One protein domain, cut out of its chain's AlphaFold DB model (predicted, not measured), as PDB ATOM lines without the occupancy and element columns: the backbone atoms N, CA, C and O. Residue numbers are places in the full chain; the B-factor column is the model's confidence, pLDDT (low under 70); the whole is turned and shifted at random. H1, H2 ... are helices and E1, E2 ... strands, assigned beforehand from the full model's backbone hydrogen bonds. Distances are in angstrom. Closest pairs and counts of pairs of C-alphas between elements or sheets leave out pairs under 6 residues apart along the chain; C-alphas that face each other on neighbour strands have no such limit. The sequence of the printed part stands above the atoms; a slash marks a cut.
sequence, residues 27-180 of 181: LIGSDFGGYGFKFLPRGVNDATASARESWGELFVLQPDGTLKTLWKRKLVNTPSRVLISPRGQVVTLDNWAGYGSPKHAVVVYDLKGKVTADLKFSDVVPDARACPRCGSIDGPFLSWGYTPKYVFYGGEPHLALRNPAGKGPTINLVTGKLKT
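AT A GLANCE: This is residues 27 to 180 of the 181 residues of an uncharacterized protein of Deinococcus reticulitermitis (UniProt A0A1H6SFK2). Three small antiparallel sheets lie one over another as loose layers: the long, twisted strands E1 to E4 on one face of the shorter sheet E5 to E8, and the hairpin-like sheet E9 to E11 beyond its other face. The first two sheets make a sandwich; H1, H2 and two long loops, residues 94 to 105 and 125 to 141, gather at one end. The 154 printed residues hold eleven named strands and two named helices, in the order E1 to E8, H1, H2, E9 to E11, and each sheet's order follows the chain. The class is mostly strand, with under half of the residues in named elements. The whole is compact, with a radius of gyration of the C-alphas of 15.3 A, but flat, spanning 49 by 46 by 23 A.

HOW THE PARTS SIT: E1, residues 27 to 29, E2, 35 to 45, E3, 50 to 61, and E4, 67 to 74, form a strongly twisted meander, each strand the antiparallel neighbour of the one before. N 28 and O 37 are 2.8 A apart, N 38 and O 57 2.9 A, and N 58 and O 71 3.0 A, within hydrogen-bond range. E2 bends by 53 degrees at residue 42, E3 by 73 degrees at 53 and E4 by 59 degrees at 70. E5, residues 81 to 84, E6, 90 to 93, E7, 106 to 109, and E8, 115 to 119, form a second meander, with N 83 to O 91, N 92 to O 107 and N 119 to O 106 each 2.8 A. These two sheets are face to face as a sandwich, their facing parts 9.4 A centre to centre and their strands at 41 degrees; the closest C-alphas of E2 and E5 are Tyr 35 and Ile 84, 7.3 A. H1, residues 121 to 124, is only just not on the second sheet, with 4 pairs of C-alphas within 10 A. H2, residues 142 to 145, only grazes that sheet; its closest C-alphas with E6 are Ser 143 and Leu 93, 6.6 A. Both helices are too short for an O i to N i+4 pair; each has its 1 O i to N i+3 pair within range. E9, residues 147 to 153, E10, 156 to 162, and E11, 170 to 172, form the third meander, with N 149 to O 160 and N 159 to O 171 each 2.8 A. E6 and E10 are only just apart, at 8.5 A.

IN THESE COORDINATES: E1 begins at C-alpha 27, (179.252, 173.186, 139.092). E2 is 29.7 A long, E3 30.7 A, E4 20.0 A, E9 18.9 A and E10 18.5 A. E11 ends at C-alpha 172, (191.102, 152.172, 133.971).

THE WHOLE: The C-alphas of Asp 64 and Arg 129, the two farthest apart, are 49.3 A apart. The printed part has no cut. The links E6 to E7 and H1 to H2 are long. Mean pLDDT of the printed part is 94.0, and residue 100 is under 70.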
ATOM      1  N   LEU A  27     178.837 173.847 137.861       97.62
ATOM      2  CA  LEU A  27     179.252 173.186 139.092       97.62
ATOM      3  C   LEU A  27     178.709 171.757 139.069       97.62
ATOM      4  O   LEU A  27     177.500 171.558 138.988       97.62
ATOM      5  N   ILE A  28     179.599 170.771 139.119       97.31
ATOM      6  CA  ILE A  28     179.264 169.347 139.067       97.31
ATOM      7  C   ILE A  28     179.613 168.710 140.411       97.31
ATOM      8  O   ILE A  28     180.741 168.842 140.880       97.31
ATOM      9  N   GLY A  29     178.661 168.015 141.031       96.38
ATOM     10  CA  GLY A  29     178.904 167.171 142.204       96.38
ATOM     11  C   GLY A  29     179.230 165.732 141.803       96.38
ATOM     12  O   GLY A  29     178.781 165.259 140.761       96.38
ATOM     13  N   SER A  30     180.013 165.033 142.622       95.19
ATOM     14  CA  SER A  30     180.168 163.578 142.513       95.19
ATOM     15  C   SER A  30     178.891 162.869 142.963       95.19
ATOM     16  O   SER A  30     178.367 163.182 144.033       95.19
ATOM     17  N   ASP A  31     178.462 161.842 142.224       92.25
ATOM     18  CA  ASP A  31     177.345 160.964 142.618       92.25
ATOM     19  C   ASP A  31     177.625 160.197 143.928       92.25
ATOM     20  O   ASP A  31     176.714 159.676 144.563       92.25
ATOM     21  N   PHE A  32     178.894 160.129 144.347       91.75
ATOM     22  CA  PHE A  32     179.350 159.439 145.561       91.75
ATOM     23  C   PHE A  32     179.635 160.402 146.718       91.75
ATOM     24  O   PHE A  32     180.127 159.984 147.765       91.75
ATOM     25  N   GLY A  33     179.364 161.695 146.523       88.94
ATOM     26  CA  GLY A  33     179.703 162.741 147.478       88.94
ATOM     27  C   GLY A  33     181.207 163.014 147.565       88.94
ATOM     28  O   GLY A  33     182.014 162.525 146.767       88.94
ATOM     29  N   GLY A  34     181.579 163.869 148.517       94.31
ATOM     30  CA  GLY A  34     182.964 164.211 148.853       94.31
ATOM     31  C   GLY A  34     183.683 165.108 147.843       94.31
ATOM     32  O   GLY A  34     184.434 165.979 148.258       94.31
ATOM     33  N   TYR A  35     183.438 164.970 146.542       98.31
ATOM     34  CA  TYR A  35     184.109 165.742 145.493       98.31
ATOM     35  C   TYR A  35     183.136 166.596 144.683       98.31
ATOM     36  O   TYR A  35     181.976 166.229 144.478       98.31
ATOM     37  N   GLY A  36     183.648 167.697 144.145       98.31
ATOM     38  CA  GLY A  36     182.955 168.499 143.150       98.31
ATOM     39  C   GLY A  36     183.923 169.166 142.180       98.31
ATOM     40  O   GLY A  36     185.129 169.238 142.412       98.31
ATOM     41  N   PHE A  37     183.387 169.635 141.060       98.69
ATOM     42  CA  PHE A  37     184.161 170.174 139.959       98.69
ATOM     43  C   PHE A  37     183.525 171.443 139.406       98.69
ATOM     44  O   PHE A  37     182.334 171.459 139.100       98.69
ATOM     45  N   LYS A  38     184.317 172.505 139.238       98.69
ATOM     46  CA  LYS A  38     183.902 173.695 138.485       98.69
ATOM     47  C   LYS A  38     184.443 173.594 137.069       98.69
ATOM     48  O   LYS A  38     185.658 173.553 136.873       98.69
ATOM     49  N   PHE A  39     183.546 173.609 136.097       98.50
ATOM     50  CA  PHE A  39     183.871 173.791 134.692       98.50
ATOM     51  C   PHE A  39     183.713 175.268 134.328       98.50
ATOM     52  O   PHE A  39     182.671 175.866 134.581       98.50
ATOM     53  N   LEU A  40     184.765 175.867 133.771       98.19
ATOM     54  CA  LEU A  40     184.880 177.309 133.553       98.19
ATOM     55  C   LEU A  40     185.347 177.591 132.110       98.19
ATOM     56  O   LEU A  40     186.554 177.750 131.884       98.19
ATOM     57  N   PRO A  41     184.435 177.650 131.123       97.12
ATOM     58  CA  PRO A  41     184.777 178.079 129.770       97.12
ATOM     59  C   PRO A  41     185.120 179.578 129.755       97.12
ATOM     60  O   PRO A  41     184.517 180.379 130.473       97.12
ATOM     61  N   ARG A  42     186.108 179.974 128.949       96.31
ATOM     62  CA  ARG A  42     186.587 181.360 128.817       96.31
ATOM     63  C   ARG A  42     186.668 181.777 127.356       96.31
ATOM     64  O   ARG A  42     187.047 180.989 126.492       96.31
ATOM     65  N   GLY A  43     186.380 183.053 127.099       95.31
ATOM     66  CA  GLY A  43     186.296 183.580 125.736       95.31
ATOM     67  C   GLY A  43     185.219 182.845 124.942       95.31
ATOM     68  O   GLY A  43     185.520 182.284 123.892       95.31
ATOM     69  N   VAL A  44     184.014 182.764 125.514       94.81
ATOM     70  CA  VAL A  44     182.866 182.105 124.888       94.81
ATOM     71  C   VAL A  44     182.392 182.958 123.716       94.81
ATOM     72  O   VAL A  44     182.163 184.155 123.881       94.81
ATOM     73  N   ASN A  45     182.269 182.345 122.542       91.62
ATOM     74  CA  ASN A  45     181.645 182.945 121.374       91.62
ATOM     75  C   ASN A  45     180.242 182.359 121.229       91.62
ATOM     76  O   ASN A  45     180.084 181.195 120.852       91.62
ATOM     77  N   ASP A  46     179.237 183.182 121.527       89.75
ATOM     78  CA  ASP A  46     177.840 182.760 121.514       89.75
ATOM     79  C   ASP A  46     177.333 182.444 120.096       89.75
ATOM     80  O   ASP A  46     176.518 181.542 119.933       89.75
ATOM     81  N   ALA A  47     177.866 183.105 119.061       87.31
ATOM     82  CA  ALA A  47     177.458 182.881 117.672       87.31
ATOM     83  C   ALA A  47     177.893 181.506 117.145       87.31
ATOM     84  O   ALA A  47     177.218 180.919 116.305       87.31
ATOM     85  N   THR A  48     179.019 180.991 117.643       86.00
ATOM     86  CA  THR A  48     179.546 179.678 117.246       86.00
ATOM     87  C   THR A  48     179.386 178.625 118.340       86.00
ATOM     88  O   THR A  48     179.871 177.517 118.184       86.00
ATOM     89  N   ALA A  49     178.780 178.961 119.481       88.81
ATOM     90  CA  ALA A  49     178.680 178.074 120.643       88.81
ATOM     91  C   ALA A  49     180.025 177.447 121.075       88.81
ATOM     92  O   ALA A  49     180.107 176.266 121.415       88.81
ATOM     93  N   SER A  50     181.094 178.246 121.055       88.94
ATOM     94  CA  SER A  50     182.469 177.784 121.288       88.94
ATOM     95  C   SER A  50     183.121 178.521 122.450       88.94
ATOM     96  O   SER A  50     182.630 179.557 122.893       88.94
ATOM     97  N   ALA A  51     184.239 178.001 122.951       93.19
ATOM     98  CA  ALA A  51     185.080 178.690 123.925       93.19
ATOM     99  C   ALA A  51     186.536 178.662 123.462       93.19
ATOM    100  O   ALA A  51     187.024 177.622 123.017       93.19
ATOM    101  N   ARG A  52     187.245 179.787 123.617       93.69
ATOM    102  CA  ARG A  52     188.684 179.881 123.313       93.69
ATOM    103  C   ARG A  52     189.511 178.923 124.167       93.69
ATOM    104  O   ARG A  52     190.500 178.363 123.701       93.69
ATOM    105  N   GLU A  53     189.141 178.772 125.432       95.19
ATOM    106  CA  GLU A  53     189.734 177.784 126.326       95.19
ATOM    107  C   GLU A  53     188.781 177.410 127.458       95.19
ATOM    108  O   GLU A  53     187.831 178.131 127.761       95.19
ATOM    109  N   SER A  54     189.093 176.306 128.128       97.25
ATOM    110  CA  SER A  54     188.320 175.780 129.243       97.25
ATOM    111  C   SER A  54     189.216 175.513 130.441       97.25
ATOM    112  O   SER A  54     190.334 175.016 130.297       97.25
ATOM    113  N   TRP A  55     188.730 175.842 131.634       98.50
ATOM    114  CA  TRP A  55     189.407 175.581 132.900       98.50
ATOM    115  C   TRP A  55     188.574 174.649 133.775       98.50
ATOM    116  O   TRP A  55     187.344 174.684 133.754       98.50
ATOM    117  N   GLY A  56     189.269 173.828 134.553       98.62
ATOM    118  CA  GLY A  56     188.697 172.919 135.530       98.62
ATOM    119  C   GLY A  56     189.243 173.191 136.920       98.62
ATOM    120  O   GLY A  56     190.430 173.493 137.066       98.62
ATOM    121  N   GLU A  57     188.392 173.062 137.930       98.75
ATOM    122  CA  GLU A  57     188.771 173.130 139.342       98.75
ATOM    123  C   GLU A  57     188.129 171.964 140.094       98.75
ATOM    124  O   GLU A  57     186.916 171.967 140.303       98.75
ATOM    125  N   LEU A  58     188.934 170.974 140.491       98.81
ATOM    126  CA  LEU A  58     188.499 169.897 141.379       98.81
ATOM    127  C   LEU A  58     188.654 170.355 142.826       98.81
ATOM    128  O   LEU A  58     189.713 170.848 143.228       98.81
ATOM    129  N   PHE A  59     187.622 170.128 143.623       98.62
ATOM    130  CA  PHE A  59     187.627 170.383 145.053       98.62
ATOM    131  C   PHE A  59     187.009 169.209 145.814       98.62
ATOM    132  O   PHE A  59     186.283 168.385 145.254       98.62
ATOM    133  N   VAL A  60     187.316 169.142 147.103       98.31
ATOM    134  CA  VAL A  60     186.764 168.169 148.047       98.31
ATOM    135  C   VAL A  60     186.022 168.917 149.158       98.31
ATOM    136  O   VAL A  60     186.524 169.917 149.677       98.31
ATOM    137  N   LEU A  61     184.826 168.446 149.497       96.81
ATOM    138  CA  LEU A  61     184.043 168.904 150.639       96.81
ATOM    139  C   LEU A  61     184.632 168.291 151.914       96.81
ATOM    140  O   LEU A  61     184.725 167.069 152.038       96.81
ATOM    141  N   GLN A  62     185.074 169.141 152.831       96.75
ATOM    142  CA  GLN A  62     185.622 168.748 154.124       96.75
ATOM    143  C   GLN A  62     184.500 168.443 155.135       96.75
ATOM    144  O   GLN A  62     183.369 168.898 154.948       96.75
ATOM    145  N   PRO A  63     184.795 167.708 156.228       95.12
ATOM    146  CA  PRO A  63     183.809 167.402 157.270       95.12
ATOM    147  C   PRO A  63     183.188 168.633 157.945       95.12
ATOM    148  O   PRO A  63     182.063 168.561 158.424       95.12
ATOM    149  N   ASP A  64     183.903 169.760 157.968       96.44
ATOM    150  CA  ASP A  64     183.430 171.042 158.507       96.44
ATOM    151  C   ASP A  64     182.570 171.846 157.509       96.44
ATOM    152  O   ASP A  64     182.193 172.985 157.781       96.44
ATOM    153  N   GLY A  65     182.267 171.273 156.340       94.69
ATOM    154  CA  GLY A  65     181.500 171.917 155.274       94.69
ATOM    155  C   GLY A  65     182.320 172.847 154.375       94.69
ATOM    156  O   GLY A  65     181.778 173.384 153.406       94.69
ATOM    157  N   THR A  66     183.617 173.033 154.638       97.06
ATOM    158  CA  THR A  66     184.477 173.868 153.790       97.06
ATOM    159  C   THR A  66     184.888 173.145 152.507       97.06
ATOM    160  O   THR A  66     184.906 171.916 152.418       97.06
ATOM    161  N   LEU A  67     185.231 173.913 151.470       97.44
ATOM    162  CA  LEU A  67     185.744 173.369 150.214       97.44
ATOM    163  C   LEU A  67     187.262 173.525 150.159       97.44
ATOM    164  O   LEU A  67     187.779 174.641 150.209       97.44
ATOM    165  N   LYS A  68     187.975 172.416 149.967       98.06
ATOM    166  CA  LYS A  68     189.415 172.422 149.696       98.06
ATOM    167  C   LYS A  68     189.662 172.152 148.217       98.06
ATOM    168  O   LYS A  68     189.374 171.062 147.723       98.06
ATOM    169  N   THR A  69     190.232 173.123 147.510       98.56
ATOM    170  CA  THR A  69     190.675 172.931 146.123       98.56
ATOM    171  C   THR A  69     191.824 171.926 146.080       98.56
ATOM    172  O   THR A  69     192.826 172.087 146.775       98.56
ATOM    173  N   LEU A  70     191.681 170.889 145.255       98.56
ATOM    174  CA  LEU A  70     192.735 169.909 144.993       98.56
ATOM    175  C   LEU A  70     193.619 170.359 143.834       98.56
ATOM    176  O   LEU A  70     194.841 170.280 143.917       98.56
ATOM    177  N   TRP A  71     193.004 170.872 142.770       98.75
ATOM    178  CA  TRP A  71     193.720 171.475 141.655       98.75
ATOM    179  C   TRP A  71     192.829 172.414 140.853       98.75
ATOM    180  O   TRP A  71     191.606 172.277 140.823       98.75
ATOM    181  N   LYS A  72     193.477 173.340 140.145       98.62
ATOM    182  CA  LYS A  72     192.868 174.220 139.150       98.62
ATOM    183  C   LYS A  72     193.790 174.331 137.946       98.62
ATOM    184  O   LYS A  72     194.945 174.715 138.105       98.62
ATOM    185  N   ARG A  73     193.305 174.000 136.749       98.31
ATOM    186  CA  ARG A  73     194.129 174.046 135.530       98.31
ATOM    187  C   ARG A  73     193.310 174.251 134.267       98.31
ATOM    188  O   ARG A  73     192.104 174.010 134.244       98.31
ATOM    189  N   LYS A  74     194.003 174.636 133.199       98.25
ATOM    190  CA  LYS A  74     193.476 174.565 131.839       98.25
ATOM    191  C   LYS A  74     193.218 173.102 131.462       98.25
ATOM    192  O   LYS A  74     194.070 172.238 131.704       98.25
ATOM    193  N   LEU A  75     192.037 172.846 130.907       97.88
ATOM    194  CA  LEU A  75     191.635 171.556 130.354       97.88
ATOM    195  C   LEU A  75     192.174 171.411 128.931       97.88
ATOM    196  O   LEU A  75     192.419 172.403 128.244       97.88
ATOM    197  N   VAL A  76     192.363 170.166 128.499       96.06
ATOM    198  CA  VAL A  76     192.796 169.868 127.122       96.06
ATOM    199  C   VAL A  76     191.629 169.996 126.144       96.06
ATOM    200  O   VAL A  76     191.841 170.203 124.958       96.06
ATOM    201  N   ASN A  77     190.400 169.918 126.662       95.25
ATOM    202  CA  ASN A  77     189.169 169.914 125.898       95.25
ATOM    203  C   ASN A  77     188.129 170.891 126.477       95.25
ATOM    204  O   ASN A  77     188.270 171.379 127.603       95.25
ATOM    205  N   THR A  78     187.081 171.178 125.700       95.62
ATOM    206  CA  THR A  78     185.875 171.879 126.173       95.62
ATOM    207  C   THR A  78     184.782 170.825 126.286       95.62
ATOM    208  O   THR A  78     184.129 170.529 125.288       95.62
ATOM    209  N   PRO A  79     184.634 170.179 127.449       95.44
ATOM    210  CA  PRO A  79     183.877 168.946 127.543       95.44
ATOM    211  C   PRO A  79     182.374 169.157 127.416       95.44
ATOM    212  O   PRO A  79     181.829 170.117 127.957       95.44
ATOM    213  N   SER A  80     181.702 168.220 126.747       93.44
ATOM    214  CA  SER A  80     180.231 168.188 126.726       93.44
ATOM    215  C   SER A  80     179.663 167.697 128.061       93.44
ATOM    216  O   SER A  80     178.608 168.139 128.512       93.44
ATOM    217  N   ARG A  81     180.394 166.787 128.716       95.62
ATOM    218  CA  ARG A  81     180.011 166.168 129.980       95.62
ATOM    219  C   ARG A  81     181.235 165.955 130.855       95.62
ATOM    220  O   ARG A  81     182.303 165.576 130.376       95.62
ATOM    221  N   VAL A  82     181.056 166.161 132.154       97.75
ATOM    222  CA  VAL A  82     182.064 165.893 133.181       97.75
ATOM    223  C   VAL A  82     181.496 164.886 134.168       97.75
ATOM    224  O   VAL A  82     180.336 164.982 134.563       97.75
ATOM    225  N   LEU A  83     182.313 163.913 134.547       97.88
ATOM    226  CA  LEU A  83     182.013 162.885 135.528       97.88
ATOM    227  C   LEU A  83     183.110 162.888 136.593       97.88
ATOM    228  O   LEU A  83     184.277 163.141 136.291       97.88
ATOM    229  N   ILE A  84     182.749 162.574 137.834       98.25
ATOM    230  CA  ILE A  84     183.703 162.445 138.939       98.25
ATOM    231  C   ILE A  84     183.564 161.044 139.517       98.25
ATOM    232  O   ILE A  84     182.457 160.597 139.818       98.25
ATOM    233  N   SER A  85     184.672 160.315 139.590       97.31
ATOM    234  CA  SER A  85     184.674 158.952 140.117       97.31
ATOM    235  C   SER A  85     184.626 158.946 141.651       97.31
ATOM    236  O   SER A  85     184.995 159.944 142.275       97.31
ATOM    237  N   PRO A  86     184.288 157.807 142.286       96.12
ATOM    238  CA  PRO A  86     184.280 157.694 143.748       96.12
ATOM    239  C   PRO A  86     185.618 158.032 144.421       96.12
ATOM    240  O   PRO A  86     185.651 158.347 145.605       96.12
ATOM    241  N   ARG A  87     186.733 157.940 143.683       96.19
ATOM    242  CA  ARG A  87     188.084 158.235 144.182       96.19
ATOM    243  C   ARG A  87     188.602 159.609 143.754       96.19
ATOM    244  O   ARG A  87     189.771 159.902 143.971       96.19
ATOM    245  N   GLY A  88     187.758 160.450 143.159       97.00
ATOM    246  CA  GLY A  88     188.093 161.836 142.837       97.00
ATOM    247  C   GLY A  88     188.793 162.052 141.493       97.00
ATOM    248  O   GLY A  88     189.109 163.192 141.169       97.00
ATOM    249  N   GLN A  89     189.017 161.013 140.678       98.38
ATOM    250  CA  GLN A  89     189.400 161.219 139.274       98.38
ATOM    251  C   GLN A  89     188.275 161.942 138.530       98.38
ATOM    252  O   GLN A  89     187.104 161.582 138.686       98.38
ATOM    253  N   VAL A  90     188.640 162.913 137.696       98.56
ATOM    254  CA  VAL A  90     187.707 163.636 136.823       98.56
ATOM    255  C   VAL A  90     187.802 163.044 135.430       98.56
ATOM    256  O   VAL A  90     188.891 162.946 134.871       98.56
ATOM    257  N   VAL A  91     186.664 162.665 134.861       98.44
ATOM    258  CA  VAL A  91     186.567 162.206 133.478       98.44
ATOM    259  C   VAL A  91     185.755 163.208 132.688       98.44
ATOM    260  O   VAL A  91     184.641 163.555 133.075       98.44
ATOM    261  N   THR A  92     186.293 163.661 131.568       97.81
ATOM    262  CA  THR A  92     185.539 164.457 130.613       97.81
ATOM    263  C   THR A  92     185.190 163.621 129.390       97.81
ATOM    264  O   THR A  92     185.996 162.801 128.945       97.81
ATOM    265  N   LEU A  93     183.967 163.792 128.886       96.69
ATOM    266  CA  LEU A  93     183.457 163.083 127.720       96.69
ATOM    267  C   LEU A  93     183.088 164.060 126.608       96.69
ATOM    268  O   LEU A  93     182.374 165.049 126.830       96.69
ATOM    269  N   ASP A  94     183.544 163.703 125.414       94.81
ATOM    270  CA  ASP A  94     183.355 164.412 124.154       94.81
ATOM    271  C   ASP A  94     183.759 165.892 124.224       94.81
ATOM    272  O   ASP A  94     184.323 166.386 125.205       94.81
ATOM    273  N   ASN A  95     183.455 166.619 123.155       92.44
ATOM    274  CA  ASN A  95     183.638 168.057 123.096       92.44
ATOM    275  C   ASN A  95     182.322 168.755 122.818       92.44
ATOM    276  O   ASN A  95     181.529 168.291 122.005       92.44
ATOM    277  N   TRP A  96     182.110 169.891 123.463       89.31
ATOM    278  CA  TRP A  96     180.968 170.754 123.214       89.31
ATOM    279  C   TRP A  96     180.865 171.092 121.722       89.31
ATOM    280  O   TRP A  96     181.879 171.428 121.115       89.31
ATOM    281  N   ALA A  97     179.668 170.975 121.139       83.94
ATOM    282  CA  ALA A  97     179.398 171.258 119.723       83.94
ATOM    283  C   ALA A  97     180.379 170.599 118.721       83.94
ATOM    284  O   ALA A  97     180.618 171.130 117.643       83.94
ATOM    285  N   GLY A  98     181.005 169.472 119.084       77.62
ATOM    286  CA  GLY A  98     181.955 168.773 118.213       77.62
ATOM    287  C   GLY A  98     183.349 169.408 118.123       77.62
ATOM    288  O   GLY A  98     184.200 168.936 117.366       77.62
ATOM    289  N   TYR A  99     183.642 170.454 118.902       70.62
ATOM    290  CA  TYR A  99     184.920 171.170 118.840       70.62
ATOM    291  C   TYR A  99     186.119 170.290 119.194       70.62
ATOM    292  O   TYR A  99     186.371 170.000 120.354       70.62
ATOM    293  N   GLY A 100     186.921 169.900 118.206       66.12
ATOM    294  CA  GLY A 100     188.039 168.987 118.455       66.12
ATOM    295  C   GLY A 100     187.613 167.522 118.556       66.12
ATOM    296  O   GLY A 100     188.439 166.672 118.891       66.12
ATOM    297  N   SER A 101     186.371 167.191 118.194       73.62
ATOM    298  CA  SER A 101     186.016 165.827 117.818       73.62
ATOM    299  C   SER A 101     186.837 165.389 116.592       73.62
ATOM    300  O   SER A 101     187.123 166.202 115.711       73.62
ATOM    301  N   PRO A 102     187.264 164.117 116.512       83.06
ATOM    302  CA  PRO A 102     187.111 163.060 117.512       83.06
ATOM    303  C   PRO A 102     188.282 162.963 118.519       83.06
ATOM    304  O   PRO A 102     188.434 161.914 119.132       83.06
ATOM    305  N   LYS A 103     189.152 163.976 118.667       90.44
ATOM    306  CA  LYS A 103     190.471 163.855 119.335       90.44
ATOM    307  C   LYS A 103     190.414 163.653 120.850       90.44
ATOM    308  O   LYS A 103     191.183 162.850 121.354       90.44
ATOM    309  N   HIS A 104     189.515 164.349 121.542       95.06
ATOM    310  CA  HIS A 104     189.409 164.327 123.008       95.06
ATOM    311  C   HIS A 104     188.059 163.746 123.435       95.06
ATOM    312  O   HIS A 104     187.237 164.435 124.042       95.06
ATOM    313  N   ALA A 105     187.784 162.509 123.020       95.31
ATOM    314  CA  ALA A 105     186.512 161.846 123.301       95.31
ATOM    315  C   ALA A 105     186.420 161.405 124.768       95.31
ATOM    316  O   ALA A 105     185.348 161.469 125.367       95.31
ATOM    317  N   VAL A 106     187.546 160.997 125.358       97.44
ATOM    318  CA  VAL A 106     187.664 160.729 126.795       97.44
ATOM    319  C   VAL A 106     188.962 161.328 127.302       97.44
ATOM    320  O   VAL A 106     190.034 160.941 126.841       97.44
ATOM    321  N   VAL A 107     188.878 162.199 128.303       98.19
ATOM    322  CA  VAL A 107     190.058 162.675 129.032       98.19
ATOM    323  C   VAL A 107     189.908 162.320 130.499       98.19
ATOM    324  O   VAL A 107     188.869 162.585 131.100       98.19
ATOM    325  N   VAL A 108     190.940 161.726 131.090       98.62
ATOM    326  CA  VAL A 108     190.969 161.378 132.514       98.62
ATOM    327  C   VAL A 108     192.032 162.212 133.211       98.62
ATOM    328  O   VAL A 108     193.185 162.249 132.783       98.62
ATOM    329  N   TYR A 109     191.637 162.857 134.303       98.69
ATOM    330  CA  TYR A 109     192.497 163.627 135.187       98.69
ATOM    331  C   TYR A 109     192.569 162.955 136.558       98.69
ATOM    332  O   TYR A 109     191.541 162.594 137.139       98.69
ATOM    333  N   ASP A 110     193.777 162.827 137.103       98.25
ATOM    334  CA  ASP A 110     193.976 162.348 138.470       98.25
ATOM    335  C   ASP A 110     193.670 163.427 139.533       98.25
ATOM    336  O   ASP A 110     193.296 164.566 139.234       98.25
ATOM    337  N   LEU A 111     193.851 163.080 140.812       97.75
ATOM    338  CA  LEU A 111     193.623 163.992 141.943       97.75
ATOM    339  C   LEU A 111     194.609 165.167 142.020       97.75
ATOM    340  O   LEU A 111     194.411 166.061 142.837       97.75
ATOM    341  N   LYS A 112     195.670 165.175 141.209       98.19
ATOM    342  CA  LYS A 112     196.610 166.299 141.056       98.19
ATOM    343  C   LYS A 112     196.347 167.069 139.756       98.19
ATOM    344  O   LYS A 112     197.085 167.990 139.410       98.19
ATOM    345  N   GLY A 113     195.311 166.675 139.017       98.19
ATOM    346  CA  GLY A 113     194.937 167.235 137.733       98.19
ATOM    347  C   GLY A 113     195.845 166.783 136.597       98.19
ATOM    348  O   GLY A 113     195.769 167.375 135.526       98.19
ATOM    349  N   LYS A 114     196.729 165.794 136.773       98.31
ATOM    350  CA  LYS A 114     197.533 165.244 135.672       98.31
ATOM    351  C   LYS A 114     196.629 164.426 134.754       98.31
ATOM    352  O   LYS A 114     195.828 163.628 135.227       98.31
ATOM    353  N   VAL A 115     196.791 164.606 133.446       98.44
ATOM    354  CA  VAL A 115     196.104 163.795 132.436       98.44
ATOM    355  C   VAL A 115     196.697 162.385 132.456       98.44
ATOM    356  O   VAL A 115     197.890 162.219 132.197       98.44
ATOM    357  N   THR A 116     195.886 161.384 132.798       98.06
ATOM    358  CA  THR A 116     196.259 159.959 132.739       98.06
ATOM    359  C   THR A 116     195.780 159.294 131.456       98.06
ATOM    360  O   THR A 116     196.392 158.324 131.023       98.06
ATOM    361  N   ALA A 117     194.744 159.841 130.814       98.00
ATOM    362  CA  ALA A 117     194.296 159.440 129.485       98.00
ATOM    363  C   ALA A 117     193.816 160.651 128.687       98.00
ATOM    364  O   ALA A 117     193.132 161.511 129.238       98.00
ATOM    365  N   ASP A 118     194.121 160.663 127.396       97.88
ATOM    366  CA  ASP A 118     193.513 161.534 126.392       97.88
ATOM    367  C   ASP A 118     193.288 160.675 125.145       97.88
ATOM    368  O   ASP A 118     194.233 160.352 124.425       97.88
ATOM    369  N   LEU A 119     192.061 160.179 124.993       96.94
ATOM    370  CA  LEU A 119     191.696 159.178 123.997       96.94
ATOM    371  C   LEU A 119     190.819 159.809 122.922       96.94
ATOM    372  O   LEU A 119     189.797 160.444 123.223       96.94
ATOM    373  N   LYS A 120     191.157 159.536 121.659       96.12
ATOM    374  CA  LYS A 120     190.264 159.846 120.538       96.12
ATOM    375  C   LYS A 120     189.128 158.832 120.472       96.12
ATOM    376  O   LYS A 120     189.226 157.717 120.982       96.12
ATOM    377  N   PHE A 121     188.049 159.192 119.782       94.81
ATOM    378  CA  PHE A 121     186.871 158.334 119.646       94.81
ATOM    379  C   PHE A 121     187.230 156.937 119.128       94.81
ATOM    380  O   PHE A 121     186.734 155.954 119.663       94.81
ATOM    381  N   SER A 122     188.125 156.835 118.139       94.25
ATOM    382  CA  SER A 122     188.528 155.548 117.562       94.25
ATOM    383  C   SER A 122     189.431 154.701 118.457       94.25
ATOM    384  O   SER A 122     189.535 153.503 118.218       94.25
ATOM    385  N   ASP A 123     190.036 155.268 119.504       95.44
ATOM    386  CA  ASP A 123     190.695 154.448 120.527       95.44
ATOM    387  C   ASP A 123     189.632 153.737 121.375       95.44
ATOM    388  O   ASP A 123     189.760 152.562 121.701       95.44
ATOM    389  N   VAL A 124     188.553 154.453 121.704       94.81
ATOM    390  CA  VAL A 124     187.478 153.997 122.600       94.81
ATOM    391  C   VAL A 124     186.465 153.104 121.873       94.81
ATOM    392  O   VAL A 124     185.968 152.132 122.441       94.81
ATOM    393  N   VAL A 125     186.168 153.420 120.613       93.75
ATOM    394  CA  VAL A 125     185.238 152.710 119.728       93.75
ATOM    395  C   VAL A 125     185.932 152.488 118.375       93.75
ATOM    396  O   VAL A 125     185.730 153.271 117.444       93.75
ATOM    397  N   PRO A 126     186.766 151.437 118.247       90.19
ATOM    398  CA  PRO A 126     187.531 151.190 117.022       90.19
ATOM    399  C   PRO A 126     186.663 150.921 115.786       90.19
ATOM    400  O   PRO A 126     187.005 151.357 114.691       90.19
ATOM    401  N   ASP A 127     185.522 150.246 115.958       89.12
ATOM    402  CA  ASP A 127     184.505 150.088 114.914       89.12
ATOM    403  C   ASP A 127     183.321 151.012 115.213       89.12
ATOM    404  O   ASP A 127     182.551 150.762 116.143       89.12
ATOM    405  N   ALA A 128     183.139 152.064 114.410       83.56
ATOM    406  CA  ALA A 128     182.043 153.022 114.573       83.56
ATOM    407  C   ALA A 128     180.651 152.354 114.560       83.56
ATOM    408  O   ALA A 128     179.730 152.842 115.219       83.56
ATOM    409  N   ARG A 129     180.498 151.195 113.898       86.19
ATOM    410  CA  ARG A 129     179.243 150.418 113.891       86.19
ATOM    411  C   ARG A 129     178.894 149.848 115.264       86.19
ATOM    412  O   ARG A 129     177.731 149.538 115.510       86.19
ATOM    413  N   ALA A 130     179.861 149.744 116.177       87.44
ATOM    414  CA  ALA A 130     179.614 149.344 117.559       87.44
ATOM    415  C   ALA A 130     178.859 150.419 118.364       87.44
ATOM    416  O   ALA A 130     178.279 150.105 119.407       87.44
ATOM    417  N   CYS A 131     178.827 151.666 117.879       90.25
ATOM    418  CA  CYS A 131     178.043 152.746 118.466       90.25
ATOM    419  C   CYS A 131     177.250 153.536 117.410       90.25
ATOM    420  O   CYS A 131     177.567 154.692 117.128       90.25
ATOM    421  N   PRO A 132     176.160 152.970 116.865       88.06
ATOM    422  CA  PRO A 132     175.352 153.665 115.860       88.06
ATOM    423  C   PRO A 132     174.732 154.963 116.402       88.06
ATOM    424  O   PRO A 132     174.536 155.918 115.662       88.06
ATOM    425  N   ARG A 133     174.477 155.026 117.716       91.81
ATOM    426  CA  ARG A 133     173.937 156.210 118.404       91.81
ATOM    427  C   ARG A 133     174.975 157.292 118.703       91.81
ATOM    428  O   ARG A 133     174.596 158.358 119.169       91.81
ATOM    429  N   CYS A 134     176.259 157.028 118.471       91.62
ATOM    430  CA  CYS A 134     177.295 158.035 118.674       91.62
ATOM    431  C   CYS A 134     177.388 159.016 117.499       91.62
ATOM    432  O   CYS A 134     178.057 160.030 117.636       91.62
ATOM    433  N   GLY A 135     176.792 158.725 116.338       87.56
ATOM    434  CA  GLY A 135     176.920 159.576 115.155       87.56
ATOM    435  C   GLY A 135     176.220 160.929 115.308       87.56
ATOM    436  O   GLY A 135     175.059 160.984 115.703       87.56
ATOM    437  N   SER A 136     176.914 162.002 114.929       84.19
ATOM    438  CA  SER A 136     176.355 163.343 114.722       84.19
ATOM    439  C   SER A 136     177.008 163.994 113.504       84.19
ATOM    440  O   SER A 136     178.097 163.589 113.088       84.19
ATOM    441  N   ILE A 137     176.362 165.031 112.971       80.88
ATOM    442  CA  ILE A 137     176.915 165.873 111.904       80.88
ATOM    443  C   ILE A 137     178.203 166.586 112.346       80.88
ATOM    444  O   ILE A 137     179.122 166.737 111.548       80.88
ATOM    445  N   ASP A 138     178.314 166.922 113.635       81.19
ATOM    446  CA  ASP A 138     179.467 167.634 114.210       81.19
ATOM    447  C   ASP A 138     180.552 166.688 114.764       81.19
ATOM    448  O   ASP A 138     181.508 167.109 115.418       81.19
ATOM    449  N   GLY A 139     180.419 165.387 114.504       82.12
ATOM    450  CA  GLY A 139     181.356 164.352 114.934       82.12
ATOM    451  C   GLY A 139     180.764 163.386 115.958       82.12
ATOM    452  O   GLY A 139     179.631 163.542 116.397       82.12
ATOM    453  N   PRO A 140     181.491 162.325 116.324       89.06
ATOM    454  CA  PRO A 140     180.921 161.296 117.173       89.06
ATOM    455  C   PRO A 140     180.916 161.697 118.660       89.06
ATOM    456  O   PRO A 140     181.906 162.234 119.159       89.06
ATOM    457  N   PHE A 141     179.830 161.373 119.367       92.19
ATOM    458  CA  PHE A 141     179.625 161.645 120.793       92.19
ATOM    459  C   PHE A 141     179.379 160.349 121.576       92.19
ATOM    460  O   PHE A 141     178.335 159.704 121.446       92.19
ATOM    461  N   LEU A 142     180.323 159.964 122.435       94.88
ATOM    462  CA  LEU A 142     180.184 158.815 123.334       94.88
ATOM    463  C   LEU A 142     179.005 158.987 124.291       94.88
ATOM    464  O   LEU A 142     178.299 158.018 124.577       94.88
ATOM    465  N   SER A 143     178.771 160.213 124.758       94.19
ATOM    466  CA  SER A 143     177.687 160.557 125.682       94.19
ATOM    467  C   SER A 143     176.284 160.302 125.122       94.19
ATOM    468  O   SER A 143     175.346 160.181 125.909       94.19
ATOM    469  N   TRP A 144     176.131 160.179 123.799       93.62
ATOM    470  CA  TRP A 144     174.847 159.894 123.145       93.62
ATOM    471  C   TRP A 144     174.577 158.394 123.005       93.62
ATOM    472  O   TRP A 144     173.429 157.948 123.039       93.62
ATOM    473  N   GLY A 145     175.634 157.595 122.856       94.19
ATOM    474  CA  GLY A 145     175.514 156.154 122.649       94.19
ATOM    475  C   GLY A 145     175.744 155.292 123.885       94.19
ATOM    476  O   GLY A 145     175.322 154.131 123.898       94.19
ATOM    477  N   TYR A 146     176.384 155.842 124.918       96.75
ATOM    478  CA  TYR A 146     176.785 155.101 126.105       96.75
ATOM    479  C   TYR A 146     176.320 155.754 127.403       96.75
ATOM    480  O   TYR A 146     176.437 156.959 127.620       96.75
ATOM    481  N   THR A 147     175.887 154.909 128.333       97.19
ATOM    482  CA  THR A 147     175.680 155.261 129.731       97.19
ATOM    483  C   THR A 147     176.965 154.984 130.519       97.19
ATOM    484  O   THR A 147     177.465 153.853 130.485       97.19
ATOM    485  N   PRO A 148     177.526 155.981 131.225       97.12
ATOM    486  CA  PRO A 148     178.679 155.769 132.087       97.12
ATOM    487  C   PRO A 148     178.286 155.008 133.358       97.12
ATOM    488  O   PRO A 148     177.262 155.292 133.974       97.12
ATOM    489  N   LYS A 149     179.130 154.063 133.775       96.31
ATOM    490  CA  LYS A 149     179.019 153.332 135.040       96.31
ATOM    491  C   LYS A 149     180.401 153.168 135.658       96.31
ATOM    492  O   LYS A 149     181.335 152.749 134.978       96.31
ATOM    493  N   TYR A 150     180.535 153.436 136.950       96.69
ATOM    494  CA  TYR A 150     181.770 153.120 137.664       96.69
ATOM    495  C   TYR A 150     181.792 151.656 138.089       96.69
ATOM    496  O   TYR A 150     180.802 151.127 138.594       96.69
ATOM    497  N   VAL A 151     182.927 151.002 137.863       96.50
ATOM    498  CA  VAL A 151     183.190 149.621 138.285       96.50
ATOM    499  C   VAL A 151     184.586 149.531 138.891       96.50
ATOM    500  O   VAL A 151     185.439 150.375 138.621       96.50
ATOM    501  N   PHE A 152     184.826 148.510 139.711       95.31
ATOM    502  CA  PHE A 152     186.104 148.307 140.387       95.31
ATOM    503  C   PHE A 152     186.659 146.922 140.067       95.31
ATOM    504  O   PHE A 152     185.952 145.926 140.202       95.31
ATOM    505  N   TYR A 153     187.931 146.862 139.675       93.06
ATOM    506  CA  TYR A 153     188.673 145.614 139.478       93.06
ATOM    507  C   TYR A 153     189.969 145.701 140.272       93.06
ATOM    508  O   TYR A 153     190.695 146.680 140.126       93.06
ATOM    509  N   GLY A 154     190.239 144.731 141.150       91.19
ATOM    510  CA  GLY A 154     191.422 144.782 142.023       91.19
ATOM    511  C   GLY A 154     191.476 146.039 142.902       91.19
ATOM    512  O   GLY A 154     192.549 146.526 143.229       91.19
ATOM    513  N   GLY A 155     190.316 146.625 143.220       92.50
ATOM    514  CA  GLY A 155     190.218 147.901 143.926       92.50
ATOM    515  C   GLY A 155     190.506 149.139 143.068       92.50
ATOM    516  O   GLY A 155     190.337 150.246 143.564       92.50
ATOM    517  N   GLU A 156     190.891 149.015 141.800       95.25
ATOM    518  CA  GLU A 156     191.131 150.172 140.936       95.25
ATOM    519  C   GLU A 156     189.830 150.683 140.295       95.25
ATOM    520  O   GLU A 156     189.038 149.883 139.779       95.25
ATOM    521  N   PRO A 157     189.588 152.009 140.295       96.62
ATOM    522  CA  PRO A 157     188.398 152.594 139.693       96.62
ATOM    523  C   PRO A 157     188.475 152.548 138.165       96.62
ATOM    524  O   PRO A 157     189.477 152.927 137.556       96.62
ATOM    525  N   HIS A 158     187.380 152.126 137.547       98.00
ATOM    526  CA  HIS A 158     187.214 152.094 136.102       98.00
ATOM    527  C   HIS A 158     185.930 152.814 135.692       98.00
ATOM    528  O   HIS A 158     184.918 152.752 136.397       98.00
ATOM    529  N   LEU A 159     185.950 153.435 134.514       97.94
ATOM    530  CA  LEU A 159     184.752 153.915 133.834       97.94
ATOM    531  C   LEU A 159     184.345 152.915 132.753       97.94
ATOM    532  O   LEU A 159     185.034 152.736 131.751       97.94
ATOM    533  N   ALA A 160     183.205 152.271 132.957       97.69
ATOM    534  CA  ALA A 160     182.529 151.447 131.973       97.69
ATOM    535  C   ALA A 160     181.550 152.310 131.166       97.69
ATOM    536  O   ALA A 160     180.604 152.858 131.725       97.69
ATOM    537  N   LEU A 161     181.741 152.398 129.851       97.12
ATOM    538  CA  LEU A 161     180.763 152.982 128.933       97.12
ATOM    539  C   LEU A 161     179.901 151.846 128.380       97.12
ATOM    540  O   LEU A 161     180.431 150.865 127.853       97.12
ATOM    541  N   ARG A 162     178.583 151.907 128.587       96.25
ATOM    542  CA  ARG A 162     177.668 150.792 128.293       96.25
ATOM    543  C   ARG A 162     176.526 151.230 127.391       96.25
ATOM    544  O   ARG A 162     175.831 152.192 127.692       96.25
ATOM    545  N   ASN A 163     176.367 150.543 126.268       94.06
ATOM    546  CA  ASN A 163     175.240 150.733 125.366       94.06
ATOM    547  C   ASN A 163     173.987 150.036 125.946       94.06
ATOM    548  O   ASN A 163     174.092 149.350 126.969       94.06
ATOM    549  N   PRO A 164     172.804 150.151 125.312       92.25
ATOM    550  CA  PRO A 164     171.584 149.502 125.806       92.25
ATOM    551  C   PRO A 164     171.680 147.975 125.949       92.25
ATOM    552  O   PRO A 164     170.963 147.391 126.751       92.25
ATOM    553  N   ALA A 165     172.585 147.326 125.209       92.00
ATOM    554  CA  ALA A 165     172.859 145.892 125.315       92.00
ATOM    555  C   ALA A 165     173.912 145.549 126.393       92.00
ATOM    556  O   ALA A 165     174.389 144.417 126.450       92.00
ATOM    557  N   GLY A 166     174.339 146.519 127.209       93.44
ATOM    558  CA  GLY A 166     175.341 146.320 128.258       93.44
ATOM    559  C   GLY A 166     176.769 146.104 127.743       93.44
ATOM    560  O   GLY A 166     177.639 145.702 128.514       93.44
ATOM    561  N   LYS A 167     177.043 146.377 126.462       92.88
ATOM    562  CA  LYS A 167     178.379 146.260 125.854       92.88
ATOM    563  C   LYS A 167     179.051 147.624 125.747       92.88
ATOM    564  O   LYS A 167     178.383 148.651 125.667       92.88
ATOM    565  N   GLY A 168     180.378 147.632 125.718       94.00
ATOM    566  CA  GLY A 168     181.165 148.829 125.445       94.00
ATOM    567  C   GLY A 168     182.514 148.838 126.162       94.00
ATOM    568  O   GLY A 168     182.841 147.894 126.891       94.00
ATOM    569  N   PRO A 169     183.309 149.891 125.947       95.75
ATOM    570  CA  PRO A 169     184.670 149.972 126.449       95.75
ATOM    571  C   PRO A 169     184.703 150.176 127.965       95.75
ATOM    572  O   PRO A 169     183.738 150.613 128.600       95.75
ATOM    573  N   THR A 170     185.834 149.830 128.567       97.50
ATOM    574  CA  THR A 170     186.093 150.061 129.990       97.50
ATOM    575  C   THR A 170     187.465 150.686 130.130       97.50
ATOM    576  O   THR A 170     188.431 150.136 129.616       97.50
ATOM    577  N   ILE A 171     187.553 151.820 130.813       97.94
ATOM    578  CA  ILE A 171     188.787 152.592 130.965       97.94
ATOM    579  C   ILE A 171     189.235 152.492 132.418       97.94
ATOM    580  O   ILE A 171     188.451 152.783 133.321       97.94
ATOM    581  N   ASN A 172     190.478 152.089 132.656       97.81
ATOM    582  CA  ASN A 172     191.102 152.172 133.971       97.81
ATOM    583  C   ASN A 172     191.454 153.636 134.263       97.81
ATOM    584  O   ASN A 172     192.218 154.248 133.519       97.81
ATOM    585  N   LEU A 173     190.911 154.210 135.337       97.69
ATOM    586  CA  LEU A 173     191.073 155.641 135.618       97.69
ATOM    587  C   LEU A 173     192.427 155.995 136.246       97.69
ATOM    588  O   LEU A 173     192.803 157.165 136.275       97.69
ATOM    589  N   VAL A 174     193.167 155.001 136.739       96.31
ATOM    590  CA  VAL A 174     194.513 155.182 137.301       96.31
ATOM    591  C   VAL A 174     195.551 155.184 136.187       96.31
ATOM    592  O   VAL A 174     196.377 156.089 136.108       96.31
ATOM    593  N   THR A 175     195.496 154.182 135.309       96.25
ATOM    594  CA  THR A 175     196.490 154.004 134.240       96.25
ATOM    595  C   THR A 175     196.105 154.685 132.932       96.25
ATOM    596  O   THR A 175     196.953 154.830 132.056       96.25
ATOM    597  N   GLY A 176     194.832 155.049 132.775       95.19
ATOM    598  CA  GLY A 176     194.274 155.591 131.542       95.19
ATOM    599  C   GLY A 176     194.083 154.571 130.418       95.19
ATOM    600  O   GLY A 176     193.634 154.928 129.330       95.19
ATOM    601  N   LYS A 177     194.414 153.296 130.656       96.31
ATOM    602  CA  LYS A 177     194.359 152.244 129.636       96.31
ATOM    603  C   LYS A 177     192.949 151.690 129.476       96.31
ATOM    604  O   LYS A 177     192.210 151.523 130.450       96.31
ATOM    605  N   LEU A 178     192.603 151.331 128.244       95.06
ATOM    606  CA  LEU A 178     191.430 150.515 127.967       95.06
ATOM    607  C   LEU A 178     191.669 149.092 128.468       95.06
ATOM    608  O   LEU A 178     192.731 148.512 128.245       95.06
ATOM    609  N   LYS A 179     190.667 148.522 129.134       89.88
ATOM    610  CA  LYS A 179     190.652 147.101 129.455       89.88
ATOM    611  C   LYS A 179     190.439 146.339 128.150       89.88
ATOM    612  O   LYS A 179     189.367 146.429 127.552       89.88
ATOM    613  N   THR A 180     191.457 145.609 127.719       72.38
ATOM    614  CA  THR A 180     191.317 144.591 126.680       72.38
ATOM    615  C   THR A 180     190.545 143.418 127.280       72.38
ATOM    616  O   THR A 180     190.870 142.976 128.385       72.38
TER     617      THR A 180